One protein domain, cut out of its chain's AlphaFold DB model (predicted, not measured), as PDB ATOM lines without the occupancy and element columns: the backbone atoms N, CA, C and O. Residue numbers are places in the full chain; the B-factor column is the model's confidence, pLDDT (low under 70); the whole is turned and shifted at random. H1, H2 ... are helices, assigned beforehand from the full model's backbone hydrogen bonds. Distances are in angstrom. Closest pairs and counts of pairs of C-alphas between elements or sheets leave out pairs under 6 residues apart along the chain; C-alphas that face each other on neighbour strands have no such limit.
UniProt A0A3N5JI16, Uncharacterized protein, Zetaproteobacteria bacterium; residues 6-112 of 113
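What this domain is: This is residues 6 to 112 of the 113 residues of an uncharacterized protein of Zetaproteobacteria bacterium (UniProt A0A3N5JI16). A long helix, H1, runs beside a helical hairpin of H3 and H4, a loose three-helix up-and-down bundle in which each helix runs against the one before it; residues 6 to 15 of H1 stick out past the hairpin. Short H2 leads from the other end of H1 towards H3, and short H5 follows H4 at that same end, far from Val 6. The 107 printed residues, with five named helices in the order H1 to H5 and no named strand, are all helix in class. The whole is loose, with a radius of gyration of the C-alphas of 17.0 A and spans of 66 by 25 by 16 A.

How they stand to each other: H1, residues 6 to 40, touches H2, residues 46 to 51, with residues 34 to 38 alone, about perpendicular at 75 degrees; the closest C-alphas, of Ala 38 and Tyr 49, are 5.5 A apart. H3, residues 57 to 79, and H4, residues 82 to 102, touch as a hairpin at a shallow tilt of 31 degrees, opposite ways, with the C-alphas of Gly 70 and Phe 91 closest at 4.0 A. H4 is the hub. With residues 19 to 30 alone, H1 touches H4 at a shallow tilt of 21 degrees, the same way, closest at the C-alphas of Gly 23 and Val 86, 6.2 A. H1 and H3 are near each other. H5, residues 105 to 110, is close to H4 but not clearly touching, and apart from H1. Every O i to N i+4 pair is within hydrogen-bond range in H2, against 30 of 31 in H1, 18 of 19 in H3, 14 of 17 in H4 and 0 of 2 in H5, where 1 of 3 O i to N i+3 pairs is.

Where its parts are: H1 begins at C-alpha 6 (239.991, 179.675, 148.279) and is 49.8 A long. H3 measures 33.7 A, and H4, with a kink of 28 degrees near residue 90, 31.2 A. H5 ends at C-alpha 110 (216.606, 214.416, 194.737).

The domain as a whole: The C-alphas farthest apart, of Val 6 and Ala 111, are 65.9 A apart. The printed part has no cut, and the four links are tight. Residues 105 to 112 have pLDDT under 70.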
ATOM      1  N   VAL A   6     241.307 179.153 147.857       73.88
ATOM      2  CA  VAL A   6     239.991 179.675 148.279       73.88
ATOM      3  C   VAL A   6     239.633 179.207 149.692       73.88
ATOM      4  O   VAL A   6     239.098 179.972 150.489       73.88
ATOM      5  N   PHE A   7     239.974 177.964 150.031       76.06
ATOM      6  CA  PHE A   7     239.690 177.375 151.339       76.06
ATOM      7  C   PHE A   7     240.406 178.071 152.518       76.06
ATOM      8  O   PHE A   7     239.725 178.445 153.476       76.06
ATOM      9  N   PRO A   8     241.734 178.330 152.476       81.12
ATOM     10  CA  PRO A   8     242.404 179.068 153.549       81.12
ATOM     11  C   PRO A   8     241.912 180.517 153.652       81.12
ATOM     12  O   PRO A   8     241.779 181.039 154.756       81.12
ATOM     13  N   LEU A   9     241.563 181.152 152.527       81.81
ATOM     14  CA  LEU A   9     240.999 182.502 152.520       81.81
ATOM     15  C   LEU A   9     239.634 182.550 153.228       81.81
ATOM     16  O   LEU A   9     239.394 183.438 154.042       81.81
ATOM     17  N   LEU A  10     238.755 181.579 152.963       82.38
ATOM     18  CA  LEU A  10     237.447 181.477 153.616       82.38
ATOM     19  C   LEU A  10     237.562 181.229 155.123       82.38
ATOM     20  O   LEU A  10     236.769 181.781 155.881       82.38
ATOM     21  N   LEU A  11     238.556 180.456 155.570       83.38
ATOM     22  CA  LEU A  11     238.828 180.253 156.997       83.38
ATOM     23  C   LEU A  11     239.280 181.543 157.686       83.38
ATOM     24  O   LEU A  11     238.804 181.848 158.777       83.38
ATOM     25  N   VAL A  12     240.151 182.325 157.044       82.69
ATOM     26  CA  VAL A  12     240.600 183.617 157.581       82.69
ATOM     27  C   VAL A  12     239.447 184.618 157.615       82.69
ATOM     28  O   VAL A  12     239.209 185.240 158.647       82.69
ATOM     29  N   ILE A  13     238.685 184.740 156.522       83.88
ATOM     30  CA  ILE A  13     237.531 185.645 156.448       83.88
ATOM     31  C   ILE A  13     236.473 185.231 157.470       83.88
ATOM     32  O   ILE A  13     236.033 186.069 158.246       83.88
ATOM     33  N   GLY A  14     236.098 183.952 157.523       82.38
ATOM     34  CA  GLY A  14     235.121 183.437 158.481       82.38
ATOM     35  C   GLY A  14     235.573 183.623 159.929       82.38
ATOM     36  O   GLY A  14     234.796 184.100 160.758       82.38
ATOM     37  N   GLY A  15     236.845 183.340 160.217       81.81
ATOM     38  CA  GLY A  15     237.448 183.539 161.534       81.81
ATOM     39  C   GLY A  15     237.455 185.001 161.984       81.81
ATOM     40  O   GLY A  15     237.292 185.267 163.172       81.81
ATOM     41  N   LEU A  16     237.577 185.952 161.053       81.56
ATOM     42  CA  LEU A  16     237.512 187.385 161.349       81.56
ATOM     43  C   LEU A  16     236.070 187.910 161.409       81.56
ATOM     44  O   LEU A  16     235.766 188.810 162.189       81.56
ATOM     45  N   LEU A  17     235.162 187.345 160.611       84.25
ATOM     46  CA  LEU A  17     233.778 187.804 160.512       84.25
ATOM     47  C   LEU A  17     232.969 187.446 161.760       84.25
ATOM     48  O   LEU A  17     232.229 188.282 162.271       84.25
ATOM     49  N   VAL A  18     233.133 186.227 162.281       83.44
ATOM     50  CA  VAL A  18     232.437 185.743 163.487       83.44
ATOM     51  C   VAL A  18     232.585 186.689 164.685       83.44
ATOM     52  O   VAL A  18     231.563 187.093 165.240       83.44
ATOM     53  N   PRO A  19     233.794 187.101 165.099       78.25
ATOM     54  CA  PRO A  19     233.950 187.989 166.244       78.25
ATOM     55  C   PRO A  19     233.501 189.423 165.958       78.25
ATOM     56  O   PRO A  19     233.005 190.086 166.864       78.25
ATOM     57  N   VAL A  20     233.629 189.903 164.716       81.75
ATOM     58  CA  VAL A  20     233.137 191.232 164.325       81.75
ATOM     59  C   VAL A  20     231.613 191.276 164.403       81.75
ATOM     60  O   VAL A  20     231.047 192.166 165.035       81.75
ATOM     61  N   VAL A  21     230.938 190.284 163.819       84.38
ATOM     62  CA  VAL A  21     229.475 190.167 163.856       84.38
ATOM     63  C   VAL A  21     228.998 189.905 165.282       84.38
ATOM     64  O   VAL A  21     228.074 190.569 165.745       84.38
ATOM     65  N   GLY A  22     229.653 189.001 166.013       83.50
ATOM     66  CA  GLY A  22     229.342 188.710 167.411       83.50
ATOM     67  C   GLY A  22     229.468 189.948 168.302       83.50
ATOM     68  O   GLY A  22     228.546 190.264 169.054       83.50
ATOM     69  N   GLY A  23     230.559 190.702 168.158       81.19
ATOM     70  CA  GLY A  23     230.775 191.968 168.856       81.19
ATOM     71  C   GLY A  23     229.728 193.026 168.503       81.19
ATOM     72  O   GLY A  23     229.190 193.680 169.396       81.19
ATOM     73  N   ALA A  24     229.373 193.156 167.221       81.94
ATOM     74  CA  ALA A  24     228.343 194.086 166.763       81.94
ATOM     75  C   ALA A  24     226.947 193.733 167.305       81.94
ATOM     76  O   ALA A  24     226.225 194.617 167.771       81.94
ATOM     77  N   VAL A  25     226.571 192.449 167.298       85.88
ATOM     78  CA  VAL A  25     225.300 191.966 167.862       85.88
ATOM     79  C   VAL A  25     225.257 192.211 169.367       85.88
ATOM     80  O   VAL A  25     224.260 192.732 169.870       85.88
ATOM     81  N   LEU A  26     226.339 191.903 170.087       82.00
ATOM     82  CA  LEU A  26     226.438 192.139 171.525       82.00
ATOM     83  C   LEU A  26     226.269 193.628 171.859       82.00
ATOM     84  O   LEU A  26     225.447 193.990 172.706       82.00
ATOM     85  N   LEU A  27     226.986 194.499 171.142       80.50
ATOM     86  CA  LEU A  27     226.874 195.948 171.290       80.50
ATOM     87  C   LEU A  27     225.445 196.430 171.010       80.50
ATOM     88  O   LEU A  27     224.893 197.235 171.762       80.50
ATOM     89  N   TRP A  28     224.817 195.912 169.955       83.12
ATOM     90  CA  TRP A  28     223.449 196.266 169.591       83.12
ATOM     91  C   TRP A  28     222.435 195.870 170.670       83.12
ATOM     92  O   TRP A  28     221.572 196.681 171.024       83.12
ATOM     93  N   VAL A  29     222.554 194.668 171.243       85.25
ATOM     94  CA  VAL A  29     221.693 194.195 172.339       85.25
ATOM     95  C   VAL A  29     221.849 195.082 173.577       85.25
ATOM     96  O   VAL A  29     220.839 195.513 174.143       85.25
ATOM     97  N   LEU A  30     223.085 195.428 173.950       81.19
ATOM     98  CA  LEU A  30     223.364 196.330 175.071       81.19
ATOM     99  C   LEU A  30     222.731 197.709 174.851       81.19
ATOM    100  O   LEU A  30     221.969 198.183 175.696       81.19
ATOM    101  N   ILE A  31     222.962 198.330 173.689       83.12
ATOM    102  CA  ILE A  31     222.386 199.642 173.352       83.12
ATOM    103  C   ILE A  31     220.856 199.582 173.366       83.12
ATOM    104  O   ILE A  31     220.201 200.498 173.870       83.12
ATOM    105  N   ARG A  32     220.256 198.514 172.830       86.50
ATOM    106  CA  ARG A  32     218.798 198.358 172.788       86.50
ATOM    107  C   ARG A  32     218.197 198.221 174.187       86.50
ATOM    108  O   ARG A  32     217.155 198.827 174.441       86.50
ATOM    109  N   GLY A  33     218.852 197.485 175.087       83.94
ATOM    110  CA  GLY A  33     218.460 197.388 176.496       83.94
ATOM    111  C   GLY A  33     218.486 198.752 177.184       83.94
ATOM    112  O   GLY A  33     217.485 199.180 177.757       83.94
ATOM    113  N   GLN A  34     219.576 199.501 177.009       83.38
ATOM    114  CA  GLN A  34     219.723 200.833 177.598       83.38
ATOM    115  C   GLN A  34     218.728 201.851 177.039       83.38
ATOM    116  O   GLN A  34     218.186 202.663 177.781       83.38
ATOM    117  N   ARG A  35     218.405 201.781 175.742       85.06
ATOM    118  CA  ARG A  35     217.346 202.613 175.145       85.06
ATOM    119  C   ARG A  35     215.977 202.327 175.750       85.06
ATOM    120  O   ARG A  35     215.194 203.257 175.916       85.06
ATOM    121  N   ARG A  36     215.668 201.062 176.048       85.56
ATOM    122  CA  ARG A  36     214.409 200.695 176.712       85.56
ATOM    123  C   ARG A  36     214.360 201.256 178.130       85.56
ATOM    124  O   ARG A  36     213.355 201.861 178.478       85.56
ATOM    125  N   MET A  37     215.449 201.134 178.888       81.19
ATOM    126  CA  MET A  37     215.545 201.708 180.234       81.19
ATOM    127  C   MET A  37     215.434 203.234 180.223       81.19
ATOM    128  O   MET A  37     214.649 203.784 180.981       81.19
ATOM    129  N   ALA A  38     216.130 203.913 179.306       84.19
ATOM    130  CA  ALA A  38     216.050 205.365 179.153       84.19
ATOM    131  C   ALA A  38     214.610 205.841 178.904       84.19
ATOM    132  O   ALA A  38     214.171 206.813 179.511       84.19
ATOM    133  N   ARG A  39     213.856 205.133 178.050       84.56
ATOM    134  CA  ARG A  39     212.437 205.434 177.805       84.56
ATOM    135  C   ARG A  39     211.568 205.153 179.026       84.56
ATOM    136  O   ARG A  39     210.696 205.958 179.325       84.56
ATOM    137  N   ALA A  40     211.803 204.038 179.717       83.81
ATOM    138  CA  ALA A  40     211.062 203.682 180.927       83.81
ATOM    139  C   ALA A  40     211.287 204.695 182.063       83.81
ATOM    140  O   ALA A  40     210.366 204.971 182.819       83.81
ATOM    141  N   ALA A  41     212.479 205.287 182.134       79.00
ATOM    142  CA  ALA A  41     212.834 206.327 183.096       79.00
ATOM    143  C   ALA A  41     212.489 207.760 182.623       79.00
ATOM    144  O   ALA A  41     212.835 208.728 183.289       79.00
ATOM    145  N   GLY A  42     211.817 207.923 181.474       83.31
ATOM    146  CA  GLY A  42     211.323 209.226 181.004       83.31
ATOM    147  C   GLY A  42     212.361 210.138 180.337       83.31
ATOM    148  O   GLY A  42     212.092 211.318 180.119       83.31
ATOM    149  N   TYR A  43     213.538 209.626 179.968       83.75
ATOM    150  CA  TYR A  43     214.568 210.422 179.297       83.75
ATOM    151  C   TYR A  43     214.280 210.597 177.799       83.75
ATOM    152  O   TYR A  43     214.023 209.632 177.077       83.75
ATOM    153  N   ALA A  44     214.446 211.826 177.298       83.50
ATOM    154  CA  ALA A  44     214.252 212.166 175.883       83.50
ATOM    155  C   ALA A  44     215.254 211.480 174.932       83.50
ATOM    156  O   ALA A  44     214.976 211.284 173.750       83.50
ATOM    157  N   SER A  45     216.442 211.113 175.424       86.19
ATOM    158  CA  SER A  45     217.464 210.429 174.627       86.19
ATOM    159  C   SER A  45     218.332 209.500 175.471       86.19
ATOM    160  O   SER A  45     218.525 209.711 176.670       86.19
ATOM    161  N   LEU A  46     218.928 208.495 174.819       82.69
ATOM    162  CA  LEU A  46     219.899 207.602 175.454       82.69
ATOM    163  C   LEU A  46     221.110 208.380 175.989       82.69
ATOM    164  O   LEU A  46     221.600 208.084 177.068       82.69
ATOM    165  N   SER A  47     221.587 209.386 175.256       82.19
ATOM    166  CA  SER A  47     222.706 210.219 175.698       82.19
ATOM    167  C   SER A  47     222.377 211.025 176.951       82.19
ATOM    168  O   SER A  47     223.246 211.169 177.806       82.19
ATOM    169  N   ALA A  48     221.140 211.524 177.079       82.50
ATOM    170  CA  ALA A  48     220.690 212.199 178.294       82.50
ATOM    171  C   ALA A  48     220.675 211.219 179.473       82.50
ATOM    172  O   ALA A  48     221.274 211.503 180.505       82.50
ATOM    173  N   TYR A  49     220.116 210.022 179.267       83.62
ATOM    174  CA  TYR A  49     220.128 208.957 180.269       83.62
ATOM    175  C   TYR A  49     221.544 208.563 180.698       83.62
ATOM    176  O   TYR A  49     221.804 208.370 181.880       83.62
ATOM    177  N   LEU A  50     222.479 208.434 179.755       79.31
ATOM    178  CA  LEU A  50     223.855 208.023 180.041       79.31
ATOM    179  C   LEU A  50     224.684 209.112 180.740       79.31
ATOM    180  O   LEU A  50     225.661 208.780 181.407       79.31
ATOM    181  N   ARG A  51     224.328 210.393 180.577       80.00
ATOM    182  CA  ARG A  51     225.011 211.526 181.223       80.00
ATOM    183  C   ARG A  51     224.445 211.865 182.599       80.00
ATOM    184  O   ARG A  51     225.186 212.425 183.401       80.00
ATOM    185  N   ALA A  52     223.174 211.559 182.844       80.25
ATOM    186  CA  ALA A  52     222.513 211.833 184.111       80.25
ATOM    187  C   ALA A  52     223.071 210.970 185.252       80.25
ATOM    188  O   ALA A  52     223.482 209.819 185.041       80.25
ATOM    189  N   ALA A  53     223.068 211.536 186.459       80.69
ATOM    190  CA  ALA A  53     223.324 210.780 187.672       80.69
ATOM    191  C   ALA A  53     222.171 209.783 187.902       80.69
ATOM    192  O   ALA A  53     221.014 210.130 187.670       80.69
ATOM    193  N   PRO A  54     222.463 208.536 188.307       80.12
ATOM    194  CA  PRO A  54     221.419 207.577 188.651       80.12
ATOM    195  C   PRO A  54     220.690 208.024 189.924       80.12
ATOM    196  O   PRO A  54     221.330 208.293 190.943       80.12
ATOM    197  N   GLN A  55     219.361 208.070 189.860       77.38
ATOM    198  CA  GLN A  55     218.500 208.535 190.955       77.38
ATOM    199  C   GLN A  55     217.897 207.346 191.710       77.38
ATOM    200  O   GLN A  55     217.929 207.281 192.935       77.38
ATOM    201  N   THR A  56     217.435 206.332 190.974       79.62
ATOM    202  CA  THR A  56     216.776 205.157 191.567       79.62
ATOM    203  C   THR A  56     217.750 204.010 191.826       79.62
ATOM    204  O   THR A  56     218.722 203.828 191.094       79.62
ATOM    205  N   ASP A  57     217.466 203.165 192.817       81.00
ATOM    206  CA  ASP A  57     218.297 201.984 193.102       81.00
ATOM    207  C   ASP A  57     218.359 201.006 191.918       81.00
ATOM    208  O   ASP A  57     219.409 200.417 191.655       81.00
ATOM    209  N   ALA A  58     217.289 200.924 191.120       81.12
ATOM    210  CA  ALA A  58     217.276 200.172 189.867       81.12
ATOM    211  C   ALA A  58     218.286 200.724 188.841       81.12
ATOM    212  O   ALA A  58     218.975 199.958 188.165       81.12
ATOM    213  N   GLU A  59     218.425 202.049 188.733       80.12
ATOM    214  CA  GLU A  59     219.427 202.677 187.866       80.12
ATOM    215  C   GLU A  59     220.852 202.485 188.386       80.12
ATOM    216  O   GLU A  59     221.769 202.290 187.583       80.12
ATOM    217  N   LYS A  60     221.050 202.499 189.710       81.56
ATOM    218  CA  LYS A  60     222.354 202.221 190.334       81.56
ATOM    219  C   LYS A  60     222.788 200.781 190.061       81.56
ATOM    220  O   LYS A  60     223.920 200.552 189.633       81.56
ATOM    221  N   GLN A  61     221.882 199.819 190.233       83.75
ATOM    222  CA  GLN A  61     222.149 198.413 189.938       83.75
ATOM    223  C   GLN A  61     222.430 198.197 188.446       83.75
ATOM    224  O   GLN A  61     223.377 197.497 188.092       83.75
ATOM    225  N   ALA A  62     221.673 198.852 187.563       83.62
ATOM    226  CA  ALA A  62     221.902 198.781 186.122       83.62
ATOM    227  C   ALA A  62     223.235 199.415 185.692       83.62
ATOM    228  O   ALA A  62     223.889 198.914 184.776       83.62
ATOM    229  N   ALA A  63     223.662 200.496 186.350       83.69
ATOM    230  CA  ALA A  63     224.974 201.098 186.130       83.69
ATOM    231  C   ALA A  63     226.112 200.152 186.540       83.69
ATOM    232  O   ALA A  63     227.067 199.983 185.779       83.69
ATOM    233  N   ALA A  64     225.988 199.502 187.701       83.81
ATOM    234  CA  ALA A  64     226.957 198.517 188.176       83.81
ATOM    235  C   ALA A  64     227.022 197.288 187.256       83.81
ATOM    236  O   ALA A  64     228.108 196.866 186.866       83.81
ATOM    237  N   ASP A  65     225.870 196.758 186.842       86.06
ATOM    238  CA  ASP A  65     225.779 195.634 185.908       86.06
ATOM    239  C   ASP A  65     226.379 195.979 184.535       86.06
ATOM    240  O   ASP A  65     227.129 195.192 183.960       86.06
ATOM    241  N   MET A  66     226.139 197.192 184.026       82.88
ATOM    242  CA  MET A  66     226.774 197.672 182.798       82.88
ATOM    243  C   MET A  66     228.299 197.765 182.937       82.88
ATOM    244  O   MET A  66     229.015 197.327 182.033       82.88
ATOM    245  N   ALA A  67     228.794 198.309 184.053       86.00
ATOM    246  CA  ALA A  67     230.225 198.404 184.323       86.00
ATOM    247  C   ALA A  67     230.863 197.009 184.383       86.00
ATOM    248  O   ALA A  67     231.868 196.762 183.724       86.00
ATOM    249  N   LEU A  68     230.242 196.074 185.106       86.12
ATOM    250  CA  LEU A  68     230.738 194.709 185.256       86.12
ATOM    251  C   LEU A  68     230.733 193.957 183.920       86.12
ATOM    252  O   LEU A  68     231.736 193.349 183.554       86.12
ATOM    253  N   LYS A  69     229.647 194.048 183.142       83.25
ATOM    254  CA  LYS A  69     229.571 193.468 181.792       83.25
ATOM    255  C   LYS A  69     230.642 194.042 180.874       83.25
ATOM    256  O   LYS A  69     231.305 193.285 180.174       83.25
ATOM    257  N   GLY A  70     230.846 195.358 180.899       83.31
ATOM    258  CA  GLY A  70     231.912 195.997 180.133       83.31
ATOM    259  C   GLY A  70     233.300 195.517 180.543       83.31
ATOM    260  O   GLY A  70     234.100 195.185 179.677       83.31
ATOM    261  N   LEU A  71     233.556 195.390 181.848       84.69
ATOM    262  CA  LEU A  71     234.813 194.862 182.376       84.69
ATOM    263  C   LEU A  71     235.062 193.426 181.904       84.69
ATOM    264  O   LEU A  71     236.145 193.125 181.414       84.69
ATOM    265  N   VAL A  72     234.056 192.553 181.996       85.19
ATOM    266  CA  VAL A  72     234.152 191.159 181.537       85.19
ATOM    267  C   VAL A  72     234.428 191.094 180.034       85.19
ATOM    268  O   VAL A  72     235.287 190.327 179.610       85.19
ATOM    269  N   ILE A  73     233.760 191.922 179.225       81.75
ATOM    270  CA  ILE A  73     234.004 191.976 177.777       81.75
ATOM    271  C   ILE A  73     235.414 192.512 177.482       81.75
ATOM    272  O   ILE A  73     236.085 191.980 176.603       81.75
ATOM    273  N   CYS A  74     235.899 193.508 178.229       84.88
ATOM    274  CA  CYS A  74     237.280 193.987 178.119       84.88
ATOM    275  C   CYS A  74     238.297 192.896 178.475       84.88
ATOM    276  O   CYS A  74     239.289 192.740 177.765       84.88
ATOM    277  N   LEU A  75     238.044 192.113 179.530       83.19
ATOM    278  CA  LEU A  75     238.888 190.980 179.917       83.19
ATOM    279  C   LEU A  75     238.886 189.882 178.846       83.19
ATOM    280  O   LEU A  75     239.946 189.377 178.491       83.19
ATOM    281  N   LEU A  76     237.726 189.565 178.262       78.50
ATOM    282  CA  LEU A  76     237.645 188.688 177.087       78.50
ATOM    283  C   LEU A  76     238.420 189.269 175.897       78.50
ATOM    284  O   LEU A  76     239.069 188.541 175.149       78.50
ATOM    285  N   GLY A  77     238.377 190.589 175.739       79.56
ATOM    286  CA  GLY A  77     239.080 191.313 174.694       79.56
ATOM    287  C   GLY A  77     240.604 191.289 174.813       79.56
ATOM    288  O   GLY A  77     241.275 191.433 173.799       79.56
ATOM    289  N   LEU A  78     241.172 191.047 175.997       79.62
ATOM    290  CA  LEU A  78     242.616 190.803 176.137       79.62
ATOM    291  C   LEU A  78     243.046 189.509 175.431       79.62
ATOM    292  O   LEU A  78     244.136 189.449 174.871       79.62
ATOM    293  N   ILE A  79     242.178 188.494 175.428       79.50
ATOM    294  CA  ILE A  79     242.391 187.235 174.700       79.50
ATOM    295  C   ILE A  79     242.024 187.413 173.221       79.50
ATOM    296  O   ILE A  79     242.627 186.799 172.342       79.50
ATOM    297  N   PHE A  80     241.045 188.276 172.938       77.12
ATOM    298  CA  PHE A  80     240.541 188.528 171.595       77.12
ATOM    299  C   PHE A  80     240.451 190.041 171.299       77.12
ATOM    300  O   PHE A  80     239.386 190.638 171.492       77.12
ATOM    301  N   PRO A  81     241.531 190.679 170.793       73.88
ATOM    302  CA  PRO A  81     241.663 192.142 170.695       73.88
ATOM    303  C   PRO A  81     240.465 192.902 170.092       73.88
ATOM    304  O   PRO A  81     240.137 193.980 170.588       73.88
ATOM    305  N   PRO A  82     239.741 192.373 169.085       72.81
ATOM    306  CA  PRO A  82     238.542 193.024 168.547       72.81
ATOM    307  C   PRO A  82     237.419 193.271 169.569       72.81
ATOM    308  O   PRO A  82     236.633 194.202 169.400       72.81
ATOM    309  N   LEU A  83     237.330 192.472 170.637       72.75
ATOM    310  CA  LEU A  83     236.292 192.612 171.665       72.75
ATOM    311  C   LEU A  83     236.593 193.724 172.683       72.75
ATOM    312  O   LEU A  83     235.662 194.203 173.330       72.75
ATOM    313  N   LEU A  84     237.844 194.196 172.793       76.31
ATOM    314  CA  LEU A  84     238.204 195.291 173.709       76.31
ATOM    315  C   LEU A  84     237.383 196.554 173.431       76.31
ATOM    316  O   LEU A  84     236.855 197.168 174.357       76.31
ATOM    317  N   LEU A  85     237.214 196.909 172.154       76.00
ATOM    318  CA  LEU A  85     236.434 198.083 171.749       76.00
ATOM    319  C   LEU A  85     234.958 197.960 172.150       76.00
ATOM    320  O   LEU A  85     234.329 198.946 172.534       76.00
ATOM    321  N   VAL A  86     234.416 196.742 172.096       77.56
ATOM    322  CA  VAL A  86     233.020 196.455 172.446       77.56
ATOM    323  C   VAL A  86     232.797 196.565 173.953       77.56
ATOM    324  O   VAL A  86     231.754 197.062 174.372       77.56
ATOM    325  N   GLY A  87     233.764 196.134 174.766       78.38
ATOM    326  CA  GLY A  87     233.691 196.207 176.229       78.38
ATOM    327  C   GLY A  87     233.967 197.600 176.793       78.38
ATOM    328  O   GLY A  87     233.375 197.986 177.803       78.38
ATOM    329  N   LEU A  88     234.805 198.391 176.116       82.31
ATOM    330  CA  LEU A  88     235.239 199.696 176.613       82.31
ATOM    331  C   LEU A  88     234.073 200.682 176.749       82.31
ATOM    332  O   LEU A  88     233.991 201.412 177.735       82.31
ATOM    333  N   PHE A  89     233.149 200.682 175.787       83.19
ATOM    334  CA  PHE A  89     231.975 201.554 175.807       83.19
ATOM    335  C   PHE A  89     231.070 201.318 177.036       83.19
ATOM    336  O   PHE A  89     230.881 202.257 177.816       83.19
ATOM    337  N   PRO A  90     230.516 200.108 177.271       82.81
ATOM    338  CA  PRO A  90     229.701 199.848 178.455       82.81
ATOM    339  C   PRO A  90     230.502 200.011 179.751       82.81
ATOM    340  O   PRO A  90     229.959 200.536 180.721       82.81
ATOM    341  N   PHE A  91     231.791 199.654 179.759       85.00
ATOM    342  CA  PHE A  91     232.639 199.851 180.932       85.00
ATOM    343  C   PHE A  91     232.743 201.332 181.309       85.00
ATOM    344  O   PHE A  91     232.452 201.692 182.443       85.00
ATOM    345  N   PHE A  92     233.078 202.205 180.356       86.19
ATOM    346  CA  PHE A  92     233.250 203.636 180.604       86.19
ATOM    347  C   PHE A  92     231.966 204.302 181.114       86.19
ATOM    348  O   PHE A  92     231.987 205.023 182.113       86.19
ATOM    349  N   TYR A  93     230.829 204.051 180.457       82.00
ATOM    350  CA  TYR A  93     229.558 204.661 180.854       82.00
ATOM    351  C   TYR A  93     229.008 204.090 182.166       82.00
ATOM    352  O   TYR A  93     228.508 204.854 182.995       82.00
ATOM    353  N   GLY A  94     229.131 202.778 182.381       81.56
ATOM    354  CA  GLY A  94     228.752 202.136 183.637       81.56
ATOM    355  C   GLY A  94     229.609 202.632 184.800       81.56
ATOM    356  O   GLY A  94     229.071 203.112 185.797       81.56
ATOM    357  N   ALA A  95     230.937 202.611 184.648       83.00
ATOM    358  CA  ALA A  95     231.879 203.065 185.671       83.00
ATOM    359  C   ALA A  95     231.672 204.542 186.022       83.00
ATOM    360  O   ALA A  95     231.683 204.896 187.196       83.00
ATOM    361  N   ARG A  96     231.398 205.400 185.032       84.38
ATOM    362  CA  ARG A  96     231.069 206.810 185.275       84.38
ATOM    363  C   ARG A  96     229.807 206.972 186.125       84.38
ATOM    364  O   ARG A  96     229.798 207.785 187.044       84.38
ATOM    365  N   LYS A  97     228.749 206.208 185.843       81.38
ATOM    366  CA  LYS A  97     227.518 206.251 186.648       81.38
ATOM    367  C   LYS A  97     227.729 205.724 188.065       81.38
ATOM    368  O   LYS A  97     227.192 206.305 189.002       81.38
ATOM    369  N   VAL A  98     228.531 204.675 188.228       81.88
ATOM    370  CA  VAL A  98     228.937 204.181 189.552       81.88
ATOM    371  C   VAL A  98     229.786 205.228 190.282       81.88
ATOM    372  O   VAL A  98     229.580 205.475 191.459       81.88
ATOM    373  N   ALA A  99     230.686 205.935 189.603       82.88
ATOM    374  CA  ALA A  99     231.428 207.027 190.231       82.88
ATOM    375  C   ALA A  99     230.487 208.134 190.746       82.88
ATOM    376  O   ALA A  99     230.675 208.639 191.850       82.88
ATOM    377  N   TYR A 100     229.423 208.464 190.003       80.44
ATOM    378  CA  TYR A 100     228.413 209.427 190.455       80.44
ATOM    379  C   TYR A 100     227.622 208.972 191.683       80.44
ATOM    380  O   TYR A 100     227.293 209.815 192.520       80.44
ATOM    381  N   THR A 101     227.348 207.672 191.836       79.12
ATOM    382  CA  THR A 101     226.724 207.166 193.069       79.12
ATOM    383  C   THR A 101     227.666 207.276 194.256       79.12
ATOM    384  O   THR A 101     227.241 207.717 195.319       79.12
ATOM    385  N   TRP A 102     228.944 206.941 194.070       77.31
ATOM    386  CA  TRP A 102     229.966 207.051 195.114       77.31
ATOM    387  C   TRP A 102     230.197 208.497 195.561       77.31
ATOM    388  O   TRP A 102     230.423 208.747 196.739       77.31
ATOM    389  N   MET A 103     230.086 209.455 194.641       79.19
ATOM    390  CA  MET A 103     230.176 210.888 194.943       79.19
ATOM    391  C   MET A 103     228.918 211.456 195.623       79.19
ATOM    392  O   MET A 103     228.878 212.648 195.913       79.19
ATOM    393  N   GLY A 104     227.873 210.651 195.846       71.19
ATOM    394  CA  GLY A 104     226.620 211.109 196.453       71.19
ATOM    395  C   GLY A 104     225.806 212.067 195.572       71.19
ATOM    396  O   GLY A 104     224.816 212.628 196.034       71.19
ATOM    397  N   LEU A 105     226.172 212.237 194.295       66.75
ATOM    398  CA  LEU A 105     225.511 213.172 193.375       66.75
ATOM    399  C   LEU A 105     224.059 212.777 193.072       66.75
ATOM    400  O   LEU A 105     223.253 213.642 192.750       66.75
ATOM    401  N   GLY A 106     223.709 211.496 193.230       59.53
ATOM    402  CA  GLY A 106     222.321 211.034 193.122       59.53
ATOM    403  C   GLY A 106     221.392 211.625 194.193       59.53
ATOM    404  O   GLY A 106     220.215 211.802 193.924       59.53
ATOM    405  N   LEU A 107     221.922 211.997 195.368       53.53
ATOM    406  CA  LEU A 107     221.145 212.606 196.460       53.53
ATOM    407  C   LEU A 107     220.956 214.123 196.281       53.53
ATOM    408  O   LEU A 107     220.008 214.696 196.811       53.53
ATOM    409  N   LEU A 108     221.855 214.784 195.543       54.84
ATOM    410  CA  LEU A 108     221.810 216.236 195.322       54.84
ATOM    411  C   LEU A 108     220.735 216.654 194.308       54.84
ATOM    412  O   LEU A 108     220.212 217.763 194.416       54.84
ATOM    413  N   ASP A 109     220.394 215.784 193.354       51.25
ATOM    414  CA  ASP A 109     219.282 216.014 192.421       51.25
ATOM    415  C   ASP A 109     217.912 215.682 193.048       51.25
ATOM    416  O   ASP A 109     216.936 216.369 192.741       51.25
ATOM    417  N   ASP A 110     217.832 214.710 193.969       48.16
ATOM    418  CA  ASP A 110     216.606 214.416 194.737       48.16
ATOM    419  C   ASP A 110     216.192 215.592 195.641       48.16
ATOM    420  O   ASP A 110     215.006 215.848 195.821       48.16
ATOM    421  N   ALA A 111     217.156 216.362 196.155       50.00
ATOM    422  CA  ALA A 111     216.898 217.536 196.995       50.00
ATOM    423  C   ALA A 111     216.382 218.777 196.228       50.00
ATOM    424  O   ALA A 111     216.084 219.796 196.851       50.00
ATOM    425  N   ARG A 112     216.320 218.739 194.886       47.66
ATOM    426  CA  ARG A 112     215.866 219.858 194.029       47.66
ATOM    427  C   ARG A 112     214.411 219.750 193.556       47.66
ATOM    428  O   ARG A 112     213.976 220.623 192.801       47.66
TER     429      ARG A 112